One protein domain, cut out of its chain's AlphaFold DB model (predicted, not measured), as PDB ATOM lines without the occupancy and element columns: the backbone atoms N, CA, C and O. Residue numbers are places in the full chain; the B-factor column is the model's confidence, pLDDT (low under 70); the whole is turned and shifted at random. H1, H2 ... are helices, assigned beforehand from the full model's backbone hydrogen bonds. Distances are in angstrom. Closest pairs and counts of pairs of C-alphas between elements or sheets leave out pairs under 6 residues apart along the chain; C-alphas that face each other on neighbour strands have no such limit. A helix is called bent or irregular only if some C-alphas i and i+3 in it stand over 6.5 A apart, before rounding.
ATOM      1  N   ASP A  10      -3.691 -32.145 -50.136       88.31
ATOM      2  CA  ASP A  10      -3.343 -31.551 -51.435       88.31
ATOM      3  C   ASP A  10      -2.921 -30.088 -51.300       88.31
ATOM      4  O   ASP A  10      -1.899 -29.667 -51.840       88.31
ATOM      5  N   LYS A  11      -3.668 -29.308 -50.508       90.50
ATOM      6  CA  LYS A  11      -3.340 -27.899 -50.252       90.50
ATOM      7  C   LYS A  11      -2.052 -27.752 -49.456       90.50
ATOM      8  O   LYS A  11      -1.303 -26.811 -49.702       90.50
ATOM      9  N   PHE A  12      -1.772 -28.680 -48.547       91.75
ATOM     10  CA  PHE A  12      -0.507 -28.708 -47.828       91.75
ATOM     11  C   PHE A  12       0.668 -29.050 -48.747       91.75
ATOM     12  O   PHE A  12       1.708 -28.405 -48.677       91.75
ATOM     13  N   LYS A  13       0.493 -29.989 -49.684       91.75
ATOM     14  CA  LYS A  13       1.496 -30.281 -50.714       91.75
ATOM     15  C   LYS A  13       1.772 -29.051 -51.583       91.75
ATOM     16  O   LYS A  13       2.934 -28.712 -51.800       91.75
ATOM     17  N   SER A  14       0.726 -28.352 -52.030       93.75
ATOM     18  CA  SER A  14       0.872 -27.083 -52.758       93.75
ATOM     19  C   SER A  14       1.565 -26.012 -51.915       93.75
ATOM     20  O   SER A  14       2.370 -25.254 -52.443       93.75
ATOM     21  N   PHE A  15       1.291 -25.961 -50.611       94.38
ATOM     22  CA  PHE A  15       1.971 -25.060 -49.685       94.38
ATOM     23  C   PHE A  15       3.467 -25.346 -49.600       94.38
ATOM     24  O   PHE A  15       4.248 -24.428 -49.813       94.38
ATOM     25  N   LEU A  16       3.873 -26.598 -49.374       94.12
ATOM     26  CA  LEU A  16       5.290 -26.968 -49.330       94.12
ATOM     27  C   LEU A  16       6.005 -26.600 -50.637       94.12
ATOM     28  O   LEU A  16       7.064 -25.985 -50.596       94.12
ATOM     29  N   ARG A  17       5.394 -26.889 -51.795       94.38
ATOM     30  CA  ARG A  17       5.929 -26.461 -53.099       94.38
ATOM     31  C   ARG A  17       6.032 -24.941 -53.202       94.38
ATOM     32  O   ARG A  17       7.036 -24.433 -53.680       94.38
ATOM     33  N   LYS A  18       5.053 -24.199 -52.676       94.44
ATOM     34  CA  LYS A  18       5.131 -22.738 -52.666       94.44
ATOM     35  C   LYS A  18       6.296 -22.222 -51.825       94.44
ATOM     36  O   LYS A  18       6.925 -21.248 -52.220       94.44
ATOM     37  N   LEU A  19       6.608 -22.874 -50.700       93.31
ATOM     38  CA  LEU A  19       7.770 -22.527 -49.874       93.31
ATOM     39  C   LEU A  19       9.092 -22.686 -50.639       93.31
ATOM     40  O   LEU A  19      10.019 -21.912 -50.406       93.31
ATOM     41  N   ASP A  20       9.162 -23.644 -51.564       92.81
ATOM     42  CA  ASP A  20      10.311 -23.870 -52.447       92.81
ATOM     43  C   ASP A  20      10.461 -22.790 -53.532       92.81
ATOM     44  O   ASP A  20      11.574 -22.416 -53.889       92.81
ATOM     45  N   GLU A  21       9.369 -22.155 -53.952       92.56
ATOM     46  CA  GLU A  21       9.402 -21.065 -54.940       92.56
ATOM     47  C   GLU A  21       9.716 -19.686 -54.335       92.56
ATOM     48  O   GLU A  21      10.315 -18.834 -54.988       92.56
ATOM     49  N   VAL A  22       9.277 -19.422 -53.102       92.19
ATOM     50  CA  VAL A  22       9.365 -18.083 -52.481       92.19
ATOM     51  C   VAL A  22      10.675 -17.869 -51.725       92.19
ATOM     52  O   VAL A  22      11.298 -18.820 -51.266       92.19
ATOM     53  N   GLY A  23      11.105 -16.620 -51.542       89.31
ATOM     54  CA  GLY A  23      12.284 -16.313 -50.723       89.31
ATOM     55  C   GLY A  23      12.167 -16.828 -49.281       89.31
ATOM     56  O   GLY A  23      11.068 -17.017 -48.762       89.31
ATOM     57  N   MET A  24      13.310 -17.057 -48.630       90.31
ATOM     58  CA  MET A  24      13.356 -17.413 -47.208       90.31
ATOM     59  C   MET A  24      12.890 -16.208 -46.368       90.31
ATOM     60  O   MET A  24      13.533 -15.162 -46.441       90.31
ATOM     61  N   PRO A  25      11.793 -16.318 -45.599       91.00
ATOM     62  CA  PRO A  25      11.332 -15.231 -44.740       91.00
ATOM     63  C   PRO A  25      12.104 -15.201 -43.418       91.00
ATOM     64  O   PRO A  25      12.650 -16.215 -42.988       91.00
ATOM     65  N   ASP A  26      12.043 -14.079 -42.701       90.25
ATOM     66  CA  ASP A  26      12.555 -14.006 -41.323       90.25
ATOM     67  C   ASP A  26      11.715 -14.855 -40.356       90.25
ATOM     68  O   ASP A  26      12.218 -15.420 -39.384       90.25
ATOM     69  N   LYS A  27      10.407 -14.947 -40.625       91.69
ATOM     70  CA  LYS A  27       9.436 -15.645 -39.786       91.69
ATOM     71  C   LYS A  27       8.284 -16.209 -40.603       91.69
ATOM     72  O   LYS A  27       7.714 -15.529 -41.451       91.69
ATOM     73  N   VAL A  28       7.889 -17.436 -40.275       91.94
ATOM     74  CA  VAL A  28       6.716 -18.099 -40.847       91.94
ATOM     75  C   VAL A  28       5.552 -18.042 -39.860       91.94
ATOM     76  O   VAL A  28       5.412 -18.879 -38.965       91.94
ATOM     77  N   ASP A  29       4.711 -17.020 -40.012       91.62
ATOM     78  CA  ASP A  29       3.512 -16.783 -39.209       91.62
ATOM     79  C   ASP A  29       2.247 -16.577 -40.067       91.62
ATOM     80  O   ASP A  29       2.246 -16.775 -41.282       91.62
ATOM     81  N   LEU A  30       1.122 -16.237 -39.429       91.06
ATOM     82  CA  LEU A  30      -0.153 -16.041 -40.127       91.06
ATOM     83  C   LEU A  30      -0.101 -14.921 -41.187       91.06
ATOM     84  O   LEU A  30      -0.618 -15.150 -42.283       91.06
ATOM     85  N   PRO A  31       0.478 -13.734 -40.909       92.31
ATOM     86  CA  PRO A  31       0.775 -12.742 -41.940       92.31
ATOM     87  C   PRO A  31       1.562 -13.306 -43.124       92.31
ATOM     88  O   PRO A  31       1.140 -13.113 -44.266       92.31
ATOM     89  N   TYR A  32       2.642 -14.050 -42.871       93.12
ATOM     90  CA  TYR A  32       3.428 -14.656 -43.944       93.12
ATOM     91  C   TYR A  32       2.585 -15.617 -44.793       93.12
ATOM     92  O   TYR A  32       2.553 -15.472 -46.012       93.12
ATOM     93  N   LEU A  33       1.820 -16.523 -44.174       92.81
ATOM     94  CA  LEU A  33       0.915 -17.432 -44.895       92.81
ATOM     95  C   LEU A  33      -0.027 -16.673 -45.841       92.81
ATOM     96  O   LEU A  33      -0.179 -17.061 -46.998       92.81
ATOM     97  N   LYS A  34      -0.622 -15.569 -45.374       92.62
ATOM     98  CA  LYS A  34      -1.487 -14.724 -46.209       92.62
ATOM     99  C   LYS A  34      -0.722 -14.081 -47.367       92.62
ATOM    100  O   LYS A  34      -1.242 -14.031 -48.477       92.62
ATOM    101  N   SER A  35       0.509 -13.625 -47.127       93.44
ATOM    102  CA  SER A  35       1.344 -12.981 -48.153       93.44
ATOM    103  C   SER A  35       1.671 -13.902 -49.332       93.44
ATOM    104  O   SER A  35       1.767 -13.437 -50.463       93.44
ATOM    105  N   ILE A  36       1.764 -15.215 -49.089       93.81
ATOM    106  CA  ILE A  36       2.032 -16.226 -50.122       93.81
ATOM    107  C   ILE A  36       0.760 -16.939 -50.623       93.81
ATOM    108  O   ILE A  36       0.854 -17.965 -51.295       93.81
ATOM    109  N   GLY A  37      -0.430 -16.398 -50.321       91.81
ATOM    110  CA  GLY A  37      -1.717 -16.839 -50.878       91.81
ATOM    111  C   GLY A  37      -2.518 -17.836 -50.029       91.81
ATOM    112  O   GLY A  37      -3.548 -18.344 -50.479       91.81
ATOM    113  N   PHE A  38      -2.097 -18.123 -48.795       92.62
ATOM    114  CA  PHE A  38      -2.756 -19.080 -47.904       92.62
ATOM    115  C   PHE A  38      -3.617 -18.381 -46.842       92.62
ATOM    116  O   PHE A  38      -3.261 -18.286 -45.672       92.62
ATOM    117  N   ASN A  39      -4.831 -17.981 -47.241       91.56
ATOM    118  CA  ASN A  39      -5.673 -17.071 -46.443       91.56
ATOM    119  C   ASN A  39      -6.763 -17.773 -45.611       91.56
ATOM    120  O   ASN A  39      -7.324 -17.172 -44.693       91.56
ATOM    121  N   SER A  40      -7.087 -19.027 -45.940       89.94
ATOM    122  CA  SER A  40      -8.145 -19.793 -45.274       89.94
ATOM    123  C   SER A  40      -7.821 -20.079 -43.806       89.94
ATOM    124  O   SER A  40      -6.673 -20.334 -43.437       89.94
ATOM    125  N   SER A  41      -8.857 -20.132 -42.965       86.62
ATOM    126  CA  SER A  41      -8.747 -20.547 -41.562       86.62
ATOM    127  C   SER A  41      -8.149 -21.948 -41.398       86.62
ATOM    128  O   SER A  41      -7.439 -22.186 -40.424       86.62
ATOM    129  N   SER A  42      -8.361 -22.853 -42.359       87.19
ATOM    130  CA  SER A  42      -7.774 -24.199 -42.330       87.19
ATOM    131  C   SER A  42      -6.254 -24.186 -42.534       87.19
ATOM    132  O   SER A  42      -5.551 -25.014 -41.954       87.19
ATOM    133  N   HIS A  43      -5.711 -23.206 -43.266       90.50
ATOM    134  CA  HIS A  43      -4.270 -23.096 -43.530       90.50
ATOM    135  C   HIS A  43      -3.459 -22.743 -42.280       90.50
ATOM    136  O   HIS A  43      -2.253 -22.967 -42.243       90.50
ATOM    137  N   ARG A  44      -4.105 -22.261 -41.210       89.94
ATOM    138  CA  ARG A  44      -3.442 -22.018 -39.917       89.94
ATOM    139  C   ARG A  44      -2.778 -23.283 -39.363       89.94
ATOM    140  O   ARG A  44      -1.772 -23.180 -38.669       89.94
ATOM    141  N   SER A  45      -3.317 -24.459 -39.702       91.31
ATOM    142  CA  SER A  45      -2.750 -25.767 -39.349       91.31
ATOM    143  C   SER A  45      -1.431 -26.093 -40.065       91.31
ATOM    144  O   SER A  45      -0.706 -26.984 -39.630       91.31
ATOM    145  N   PHE A  46      -1.063 -25.355 -41.115       93.12
ATOM    146  CA  PHE A  46       0.173 -25.612 -41.852       93.12
ATOM    147  C   PHE A  46       1.408 -25.202 -41.052       93.12
ATOM    148  O   PHE A  46       2.420 -25.890 -41.119       93.12
ATOM    149  N   ILE A  47       1.317 -24.135 -40.246       92.38
ATOM    150  CA  ILE A  47       2.413 -23.659 -39.386       92.38
ATOM    151  C   ILE A  47       2.866 -24.741 -38.386       92.38
ATOM    152  O   ILE A  47       4.053 -25.062 -38.369       92.38
ATOM    153  N   PRO A  48       1.984 -25.337 -37.555       91.81
ATOM    154  CA  PRO A  48       2.412 -26.411 -36.664       91.81
ATOM    155  C   PRO A  48       2.893 -27.655 -37.427       91.81
ATOM    156  O   PRO A  48       3.762 -28.352 -36.921       91.81
ATOM    157  N   ALA A  49       2.405 -27.915 -38.646       92.44
ATOM    158  CA  ALA A  49       2.883 -29.036 -39.457       92.44
ATOM    159  C   ALA A  49       4.332 -28.848 -39.943       92.44
ATOM    160  O   ALA A  49       5.144 -29.756 -39.797       92.44
ATOM    161  N   ILE A  50       4.693 -27.668 -40.460       93.31
ATOM    162  CA  ILE A  50       6.076 -27.393 -40.896       93.31
ATOM    163  C   ILE A  50       7.063 -27.283 -39.730       93.31
ATOM    164  O   ILE A  50       8.234 -27.614 -39.891       93.31
ATOM    165  N   LYS A  51       6.586 -26.864 -38.551       93.31
ATOM    166  CA  LYS A  51       7.347 -26.936 -37.297       93.31
ATOM    167  C   LYS A  51       7.650 -28.376 -36.919       93.31
ATOM    168  O   LYS A  51       8.787 -28.707 -36.612       93.31
ATOM    169  N   PHE A  52       6.631 -29.226 -36.992       92.00
ATOM    170  CA  PHE A  52       6.734 -30.633 -36.632       92.00
ATOM    171  C   PHE A  52       7.748 -31.400 -37.491       92.00
ATOM    172  O   PHE A  52       8.479 -32.228 -36.965       92.00
ATOM    173  N   ILE A  53       7.838 -31.091 -38.789       92.75
ATOM    174  CA  ILE A  53       8.844 -31.682 -39.694       92.75
ATOM    175  C   ILE A  53      10.170 -30.900 -39.730       92.75
ATOM    176  O   ILE A  53      11.026 -31.175 -40.564       92.75
ATOM    177  N   GLY A  54      10.340 -29.899 -38.861       92.88
ATOM    178  CA  GLY A  54      11.607 -29.197 -38.663       92.88
ATOM    179  C   GLY A  54      12.006 -28.202 -39.752       92.88
ATOM    180  O   GLY A  54      13.171 -27.821 -39.798       92.88
ATOM    181  N   LEU A  55      11.091 -27.758 -40.624       93.50
ATOM    182  CA  LEU A  55      11.376 -26.707 -41.619       93.50
ATOM    183  C   LEU A  55      11.536 -25.324 -40.980       93.50
ATOM    184  O   LEU A  55      12.257 -24.470 -41.491       93.50
ATOM    185  N   VAL A  56      10.839 -25.097 -39.871       94.38
ATOM    186  CA  VAL A  56      10.925 -23.864 -39.090       94.38
ATOM    187  C   VAL A  56      11.079 -24.216 -37.620       94.38
ATOM    188  O   VAL A  56      10.656 -25.286 -37.183       94.38
ATOM    189  N   GLU A  57      11.674 -23.316 -36.847       90.25
ATOM    190  CA  GLU A  57      11.855 -23.531 -35.418       90.25
ATOM    191  C   GLU A  57      10.516 -23.743 -34.699       90.25
ATOM    192  O   GLU A  57       9.547 -22.996 -34.887       90.25
ATOM    193  N   ASP A  58      10.490 -24.710 -33.781       82.38
ATOM    194  CA  ASP A  58       9.309 -24.992 -32.959       82.38
ATOM    195  C   ASP A  58       8.961 -23.822 -32.008       82.38
ATOM    196  O   ASP A  58       7.805 -23.579 -31.646       82.38
ATOM    197  N   LYS A  59       9.948 -22.974 -31.698       77.06
ATOM    198  CA  LYS A  59       9.805 -21.778 -30.854       77.06
ATOM    199  C   LYS A  59       8.831 -20.743 -31.450       77.06
ATOM    200  O   LYS A  59       8.460 -20.767 -32.625       77.06
ATOM    201  N   ARG A  60       8.419 -19.756 -30.641       67.81
ATOM    202  CA  ARG A  60       7.531 -18.641 -31.065       67.81
ATOM    203  C   ARG A  60       8.088 -17.798 -32.230       67.81
ATOM    204  O   ARG A  60       7.327 -17.045 -32.842       67.81
ATOM    205  N   GLY A  61       9.384 -17.925 -32.523       65.94
ATOM    206  CA  GLY A  61      10.082 -17.238 -33.608       65.94
ATOM    207  C   GLY A  61       9.697 -17.734 -34.996       65.94
ATOM    208  O   GLY A  61       9.535 -16.903 -35.873       65.94
ATOM    209  N   GLY A  62       9.463 -19.041 -35.185       82.94
ATOM    210  CA  GLY A  62       9.085 -19.600 -36.492       82.94
ATOM    211  C   GLY A  62      10.086 -19.286 -37.610       82.94
ATOM    212  O   GLY A  62       9.676 -19.165 -38.763       82.94
ATOM    213  N   ALA A  63      11.362 -19.096 -37.262       90.94
ATOM    214  CA  ALA A  63      12.425 -18.821 -38.218       90.94
ATOM    215  C   ALA A  63      12.745 -20.091 -39.028       90.94
ATOM    216  O   ALA A  63      12.678 -21.191 -38.462       90.94
ATOM    217  N   PRO A  64      13.079 -19.988 -40.324       93.06
ATOM    218  CA  PRO A  64      13.456 -21.155 -41.113       93.06
ATOM    219  C   PRO A  64      14.759 -21.796 -40.620       93.06
ATOM    220  O   PRO A  64      15.703 -21.103 -40.240       93.06
ATOM    221  N   THR A  65      14.813 -23.126 -40.627       94.88
ATOM    222  CA  THR A  65      15.969 -23.905 -40.149       94.88
ATOM    223  C   THR A  65      16.950 -24.224 -41.284       94.88
ATOM    224  O   THR A  65      16.739 -23.849 -42.440       94.88
ATOM    225  N   ALA A  66      18.018 -24.971 -40.983       93.81
ATOM    226  CA  ALA A  66      18.884 -25.557 -42.009       93.81
ATOM    227  C   ALA A  66      18.091 -26.414 -43.015       93.81
ATOM    228  O   ALA A  66      18.277 -26.253 -44.218       93.81
ATOM    229  N   ARG A  67      17.099 -27.185 -42.545       94.50
ATOM    230  CA  ARG A  67      16.235 -28.014 -43.400       94.50
ATOM    231  C   ARG A  67      15.480 -27.199 -44.450       94.50
ATOM    232  O   ARG A  67      15.225 -27.693 -45.541       94.50
ATOM    233  N   TRP A  68      15.125 -25.945 -44.155       94.81
ATOM    234  CA  TRP A  68      14.537 -25.061 -45.165       94.81
ATOM    235  C   TRP A  68      15.508 -24.787 -46.315       94.81
ATOM    236  O   TRP A  68      15.105 -24.771 -47.474       94.81
ATOM    237  N   LYS A  69      16.790 -24.568 -46.008       93.19
ATOM    238  CA  LYS A  69      17.832 -24.371 -47.024       93.19
ATOM    239  C   LYS A  69      18.085 -25.659 -47.804       93.19
ATOM    240  O   LYS A  69      18.236 -25.608 -49.022       93.19
ATOM    241  N   ASP A  70      18.050 -26.803 -47.128       94.12
ATOM    242  CA  ASP A  70      18.174 -28.107 -47.781       94.12
ATOM    243  C   ASP A  70      16.999 -28.353 -48.727       94.12
ATOM    244  O   ASP A  70      17.207 -28.790 -49.853       94.12
ATOM    245  N   MET A  71      15.778 -27.973 -48.334       95.19
ATOM    246  CA  MET A  71      14.590 -28.045 -49.188       95.19
ATOM    247  C   MET A  71      14.767 -27.248 -50.485       95.19
ATOM    248  O   MET A  71      14.374 -27.744 -51.534       95.19
ATOM    249  N   LYS A  72      15.414 -26.075 -50.434       92.81
ATOM    250  CA  LYS A  72      15.728 -25.267 -51.628       92.81
ATOM    251  C   LYS A  72      16.706 -25.933 -52.591       92.81
ATOM    252  O   LYS A  72      16.740 -25.581 -53.764       92.81
ATOM    253  N   SER A  73      17.536 -26.838 -52.084       92.62
ATOM    254  CA  SER A  73      18.558 -27.531 -52.873       92.62
ATOM    255  C   SER A  73      18.054 -28.891 -53.360       92.62
ATOM    256  O   SER A  73      18.275 -29.270 -54.506       92.62
ATOM    257  N   ASN A  74      17.364 -29.622 -52.486       94.69
ATOM    258  CA  ASN A  74      16.777 -30.925 -52.743       94.69
ATOM    259  C   ASN A  74      15.468 -31.085 -51.953       94.69
ATOM    260  O   ASN A  74      15.435 -31.597 -50.830       94.69
ATOM    261  N   PHE A  75      14.373 -30.652 -52.577       93.62
ATOM    262  CA  PHE A  75      13.044 -30.639 -51.974       93.62
ATOM    263  C   PHE A  75      12.612 -32.010 -51.442       93.62
ATOM    264  O   PHE A  75      12.136 -32.126 -50.314       93.62
ATOM    265  N   GLU A  76      12.765 -33.064 -52.245       93.50
ATOM    266  CA  GLU A  76      12.237 -34.390 -51.906       93.50
ATOM    267  C   GLU A  76      12.978 -35.011 -50.726       93.50
ATOM    268  O   GLU A  76      12.345 -35.532 -49.803       93.50
ATOM    269  N   GLN A  77      14.307 -34.894 -50.717       94.44
ATOM    270  CA  GLN A  77      15.130 -35.402 -49.629       94.44
ATOM    271  C   GLN A  77      14.839 -34.665 -48.315       94.44
ATOM    272  O   GLN A  77      14.541 -35.309 -47.309       94.44
ATOM    273  N   ALA A  78      14.849 -33.328 -48.329       95.25
ATOM    274  CA  ALA A  78      14.678 -32.530 -47.116       95.25
ATOM    275  C   ALA A  78      13.309 -32.749 -46.452       95.25
ATOM    276  O   ALA A  78      13.217 -32.842 -45.222       95.25
ATOM    277  N   ILE A  79      12.246 -32.860 -47.260       94.38
ATOM    278  CA  ILE A  79      10.896 -33.163 -46.773       94.38
ATOM    279  C   ILE A  79      10.806 -34.612 -46.283       94.38
ATOM    280  O   ILE A  79      10.244 -34.850 -45.215       94.38
ATOM    281  N   GLY A  80      11.375 -35.574 -47.015       92.94
ATOM    282  CA  GLY A  80      11.365 -36.985 -46.625       92.94
ATOM    283  C   GLY A  80      12.064 -37.235 -45.288       92.94
ATOM    284  O   GLY A  80      11.532 -37.938 -44.427       92.94
ATOM    285  N   GLU A  81      13.222 -36.616 -45.078       93.94
ATOM    286  CA  GLU A  81      13.934 -36.642 -43.799       93.94
ATOM    287  C   GLU A  81      13.126 -35.963 -42.685       93.94
ATOM    288  O   GLU A  81      12.994 -36.527 -41.600       93.94
ATOM    289  N   GLY A  82      12.494 -34.818 -42.962       93.38
ATOM    290  CA  GLY A  82      11.670 -34.111 -41.976       93.38
ATOM    291  C   GLY A  82      10.452 -34.924 -41.539       93.38
ATOM    292  O   GLY A  82      10.084 -34.925 -40.365       93.38
ATOM    293  N   VAL A  83       9.849 -35.678 -42.461       91.88
ATOM    294  CA  VAL A  83       8.764 -36.618 -42.154       91.88
ATOM    295  C   VAL A  83       9.276 -37.789 -41.313       91.88
ATOM    296  O   VAL A  83       8.635 -38.140 -40.323       91.88
ATOM    297  N   LYS A  84      10.426 -38.381 -41.659       91.00
ATOM    298  CA  LYS A  84      11.023 -39.478 -40.877       91.00
ATOM    299  C   LYS A  84      11.380 -39.048 -39.455       91.00
ATOM    300  O   LYS A  84      11.161 -39.817 -38.525       91.00
ATOM    301  N   GLU A  85      11.894 -37.835 -39.283       91.56
ATOM    302  CA  GLU A  85      12.214 -37.271 -37.970       91.56
ATOM    303  C   GLU A  85      10.960 -36.912 -37.171       91.56
ATOM    304  O   GLU A  85      10.819 -37.344 -36.029       91.56
ATOM    305  N   GLY A  86      10.012 -36.180 -37.765       88.62
ATOM    306  CA  GLY A  86       8.774 -35.799 -37.081       88.62
ATOM    307  C   GLY A  86       7.967 -37.022 -36.638       88.62
ATOM    308  O   GLY A  86       7.476 -37.091 -35.513       88.62
ATOM    309  N   TYR A  87       7.889 -38.043 -37.492       88.50
ATOM    310  CA  TYR A  87       7.196 -39.300 -37.210       88.50
ATOM    311  C   TYR A  87       8.149 -40.417 -36.760       88.50
ATOM    312  O   TYR A  87       7.868 -41.590 -37.001       88.50
ATOM    313  N   HIS A  88       9.255 -40.095 -36.080       90.06
ATOM    314  CA  HIS A  88      10.279 -41.078 -35.703       90.06
ATOM    315  C   HIS A  88       9.707 -42.320 -35.003       90.06
ATOM    316  O   HIS A  88      10.040 -43.444 -35.370       90.06
ATOM    317  N   ALA A  89       8.778 -42.136 -34.060       86.56
ATOM    318  CA  ALA A  89       8.133 -43.244 -33.354       86.56
ATOM    319  C   ALA A  89       7.340 -44.175 -34.295       86.56
ATOM    320  O   ALA A  89       7.308 -45.385 -34.075       86.56
ATOM    321  N   LEU A  90       6.721 -43.634 -35.352       86.81
ATOM    322  CA  LEU A  90       6.018 -44.430 -36.359       86.81
ATOM    323  C   LEU A  90       7.019 -45.246 -37.177       86.81
ATOM    324  O   LEU A  90       6.803 -46.435 -37.375       86.81
ATOM    325  N   PHE A  91       8.120 -44.630 -37.614       87.06
ATOM    326  CA  PHE A  91       9.156 -45.315 -38.393       87.06
ATOM    327  C   PHE A  91       9.968 -46.325 -37.567       87.06
ATOM    328  O   PHE A  91      10.483 -47.285 -38.130       87.06
ATOM    329  N   GLN A  92      10.045 -46.171 -36.241       88.00
ATOM    330  CA  GLN A  92      10.588 -47.205 -35.355       88.00
ATOM    331  C   GLN A  92       9.680 -48.440 -35.279       88.00
ATOM    332  O   GLN A  92      10.175 -49.562 -35.270       88.00
ATOM    333  N   THR A  93       8.357 -48.250 -35.223       86.31
ATOM    334  CA  THR A  93       7.397 -49.367 -35.212       86.31
ATOM    335  C   THR A  93       7.239 -49.998 -36.596       86.31
ATOM    336  O   THR A  93       7.163 -51.217 -36.723       86.31
ATOM    337  N   TYR A  94       7.229 -49.170 -37.638       85.25
ATOM    338  CA  TYR A  94       7.090 -49.571 -39.032       85.25
ATOM    339  C   TYR A  94       8.223 -48.945 -39.856       85.25
ATOM    340  O   TYR A  94       8.051 -47.855 -40.404       85.25
ATOM    341  N   PRO A  95       9.372 -49.628 -40.020       83.56
ATOM    342  CA  PRO A  95      10.494 -49.113 -40.817       83.56
ATOM    343  C   PRO A  95      10.090 -48.699 -42.240       83.56
ATOM    344  O   PRO A  95      10.575 -47.705 -42.779       83.56
ATOM    345  N   ASN A  96       9.104 -49.403 -42.805       84.38
ATOM    346  CA  ASN A  96       8.491 -49.106 -44.097       84.38
ATOM    347  C   ASN A  96       7.106 -48.450 -43.944       84.38
ATOM    348  O   ASN A  96       6.183 -48.794 -44.680       84.38
ATOM    349  N   ALA A  97       6.935 -47.515 -42.995       79.12
ATOM    350  CA  ALA A  97       5.662 -46.819 -42.730       79.12
ATOM    351  C   ALA A  97       5.048 -46.173 -43.985       79.12
ATOM    352  O   ALA A  97       3.834 -46.138 -44.146       79.12
ATOM    353  N   HIS A  98       5.897 -45.709 -44.901       80.12
ATOM    354  CA  HIS A  98       5.519 -45.109 -46.181       80.12
ATOM    355  C   HIS A  98       4.901 -46.098 -47.191       80.12
ATOM    356  O   HIS A  98       4.351 -45.661 -48.197       80.12
ATOM    357  N   HIS A  99       4.969 -47.405 -46.919       84.81
ATOM    358  CA  HIS A  99       4.323 -48.473 -47.688       84.81
ATOM    359  C   HIS A  99       3.164 -49.143 -46.936       84.81
ATOM    360  O   HIS A  99       2.570 -50.085 -47.456       84.81
ATOM    361  N   GLN A 100       2.865 -48.710 -45.708       82.00
ATOM    362  CA  GLN A 100       1.765 -49.283 -44.933       82.00
ATOM    363  C   GLN A 100       0.420 -48.815 -45.484       82.00
ATOM    364  O   GLN A 100       0.289 -47.694 -45.983       82.00
ATOM    365  N   ASP A 101      -0.590 -49.669 -45.360       83.69
ATOM    366  CA  ASP A 101      -1.958 -49.289 -45.675       83.69
ATOM    367  C   ASP A 101      -2.532 -48.303 -44.637       83.69
ATOM    368  O   ASP A 101      -1.992 -48.080 -43.545       83.69
ATOM    369  N   GLN A 102      -3.655 -47.679 -44.998       80.62
ATOM    370  CA  GLN A 102      -4.312 -46.696 -44.139       80.62
ATOM    371  C   GLN A 102      -4.806 -47.298 -42.817       80.62
ATOM    372  O   GLN A 102      -4.857 -46.583 -41.817       80.62
ATOM    373  N   GLU A 103      -5.160 -48.584 -42.787       81.94
ATOM    374  CA  GLU A 103      -5.687 -49.248 -41.596       81.94
ATOM    375  C   GLU A 103      -4.586 -49.465 -40.550       81.94
ATOM    376  O   GLU A 103      -4.778 -49.150 -39.373       81.94
ATOM    377  N   ALA A 104      -3.413 -49.933 -40.971       79.81
ATOM    378  CA  ALA A 104      -2.237 -50.098 -40.127       79.81
ATOM    379  C   ALA A 104      -1.804 -48.760 -39.509       79.81
ATOM    380  O   ALA A 104      -1.596 -48.664 -38.294       79.81
ATOM    381  N   LEU A 105      -1.758 -47.701 -40.323       82.69
ATOM    382  CA  LEU A 105      -1.461 -46.347 -39.854       82.69
ATOM    383  C   LEU A 105      -2.530 -45.844 -38.872       82.69
ATOM    384  O   LEU A 105      -2.195 -45.309 -37.814       82.69
ATOM    385  N   PHE A 106      -3.814 -46.056 -39.174       82.12
ATOM    386  CA  PHE A 106      -4.914 -45.664 -38.294       82.12
ATOM    387  C   PHE A 106      -4.839 -46.359 -36.930       82.12
ATOM    388  O   PHE A 106      -4.969 -45.702 -35.896       82.12
ATOM    389  N   ARG A 107      -4.575 -47.671 -36.904       82.56
ATOM    390  CA  ARG A 107      -4.406 -48.449 -35.666       82.56
ATOM    391  C   ARG A 107      -3.255 -47.912 -34.815       82.56
ATOM    392  O   ARG A 107      -3.424 -47.755 -33.606       82.56
ATOM    393  N   TYR A 108      -2.124 -47.581 -35.439       85.12
ATOM    394  CA  TYR A 108      -0.985 -46.981 -34.747       85.12
ATOM    395  C   TYR A 108      -1.355 -45.650 -34.088       85.12
ATOM    396  O   TYR A 108      -1.163 -45.476 -32.884       85.12
ATOM    397  N   PHE A 109      -1.929 -44.719 -34.857       82.94
ATOM    398  CA  PHE A 109      -2.294 -43.407 -34.327       82.94
ATOM    399  C   PHE A 109      -3.380 -43.505 -33.255       82.94
ATOM    400  O   PHE A 109      -3.256 -42.825 -32.240       82.94
ATOM    401  N   LYS A 110      -4.362 -44.406 -33.405       80.38
ATOM    402  CA  LYS A 110      -5.378 -44.687 -32.378       80.38
ATOM    403  C   LYS A 110      -4.757 -45.148 -31.054       80.38
ATOM    404  O   LYS A 110      -5.229 -44.749 -29.997       80.38
ATOM    405  N   GLY A 111      -3.698 -45.960 -31.103       79.88
ATOM    406  CA  GLY A 111      -2.960 -46.394 -29.911       79.88
ATOM    407  C   GLY A 111      -2.103 -45.297 -29.263       79.88
ATOM    408  O   GLY A 111      -1.809 -45.378 -28.076       79.88
ATOM    409  N   GLN A 112      -1.710 -44.268 -30.024       75.31
ATOM    410  CA  GLN A 112      -0.894 -43.139 -29.550       75.31
ATOM    411  C   GLN A 112      -1.729 -41.938 -29.085       75.31
ATOM    412  O   GLN A 112      -1.267 -41.115 -28.288       75.31
ATOM    413  N   THR A 113      -2.964 -41.814 -29.569       65.69
ATOM    414  CA  THR A 113      -3.939 -40.866 -29.040       65.69
ATOM    415  C   THR A 113      -4.486 -41.412 -27.729       65.69
ATOM    416  O   THR A 113      -5.385 -42.246 -27.716       65.69
TER     417      THR A 113
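Overview. This is residues 10 to 113 of the 123 residues of an uncharacterized protein of Gammaproteobacteria bacterium (UniProt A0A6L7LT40). Five helices, H1 to H5, make a main body with few close contacts between them: the helical hairpin of H4 and H5 is at one side, H2 is at another, and H1 and H3 are between. H6 and H7 make a small second lobe at one end, joined to the body where H5 runs out. The printed part has 104 residues, with seven named helices in the order H1 to H7 and no named strand, and its class is all helix. The whole is compact, with a radius of gyration of the C-alphas of 14.6 A and spans of 38 by 30 by 25 A.

Arrangement. H1, residues 10 to 21, and H3, residues 41 to 52, are close but not clearly touching, with the C-alphas of Phe 12 and Phe 46 closest at 6.8 A; they run the same way at a steep tilt of 63 degrees. H2, residues 30 to 35, is close to but not clearly touching H3, its Leu 30 C-alpha 6.8 A from that of Arg 44, and is only just about perpendicular to it at 72 degrees. H4, residues 66 to 73, and H5, residues 75 to 86, touch and form a hairpin, opposite ways at a shallow tilt of 28 degrees; their closest C-alphas, of Met 71 and Ala 78, are 4.9 A apart, and H5 touches H4 with residues 77 to 82 alone. H1 is close to but not clearly touching H4, with the C-alphas of Asp 20 and Lys 72 closest at 5.7 A. H3 is close to but not clearly touching H5, with the C-alphas of Phe 52 and Gly 86 closest at 5.6 A. H6, residues 88 to 93, and H7, residues 102 to 112, are close but not clearly touching, opposite ways at a steep tilt of 69 degrees, only just short of about perpendicular; their closest C-alphas, of Leu 90 and Tyr 108, are 7.6 A apart. H7 is apart from H1 and H5, among others. Every O i to N i+4 pair is within hydrogen-bond range in H1, H2, H4, H5, H6 and H7, and 4 of 8 are in H3.

Along the chain. H1 begins at C-alpha 10, (-3.343, -31.551, -51.435), and is 16.9 A long. H3 is 19.1 A long and neither bent nor irregular, but only just: C-alphas 44 and 47 are 6.1 A apart. H5 is 16.3 A long and ends at C-alpha 86, (8.774, -35.799, -37.081). H7 is 15.4 A long and ends at C-alpha 112, (-0.894, -43.139, -29.550).

Size, cuts and confidence. The C-alphas farthest apart, of Asp 26 and Glu 103, are 39.7 A apart. The printed part has no cut. The link from H3 to H4, residues 53 to 65, is long. Mean pLDDT of the printed part is 89.1, and residues 60, 61 and 113 are under 70.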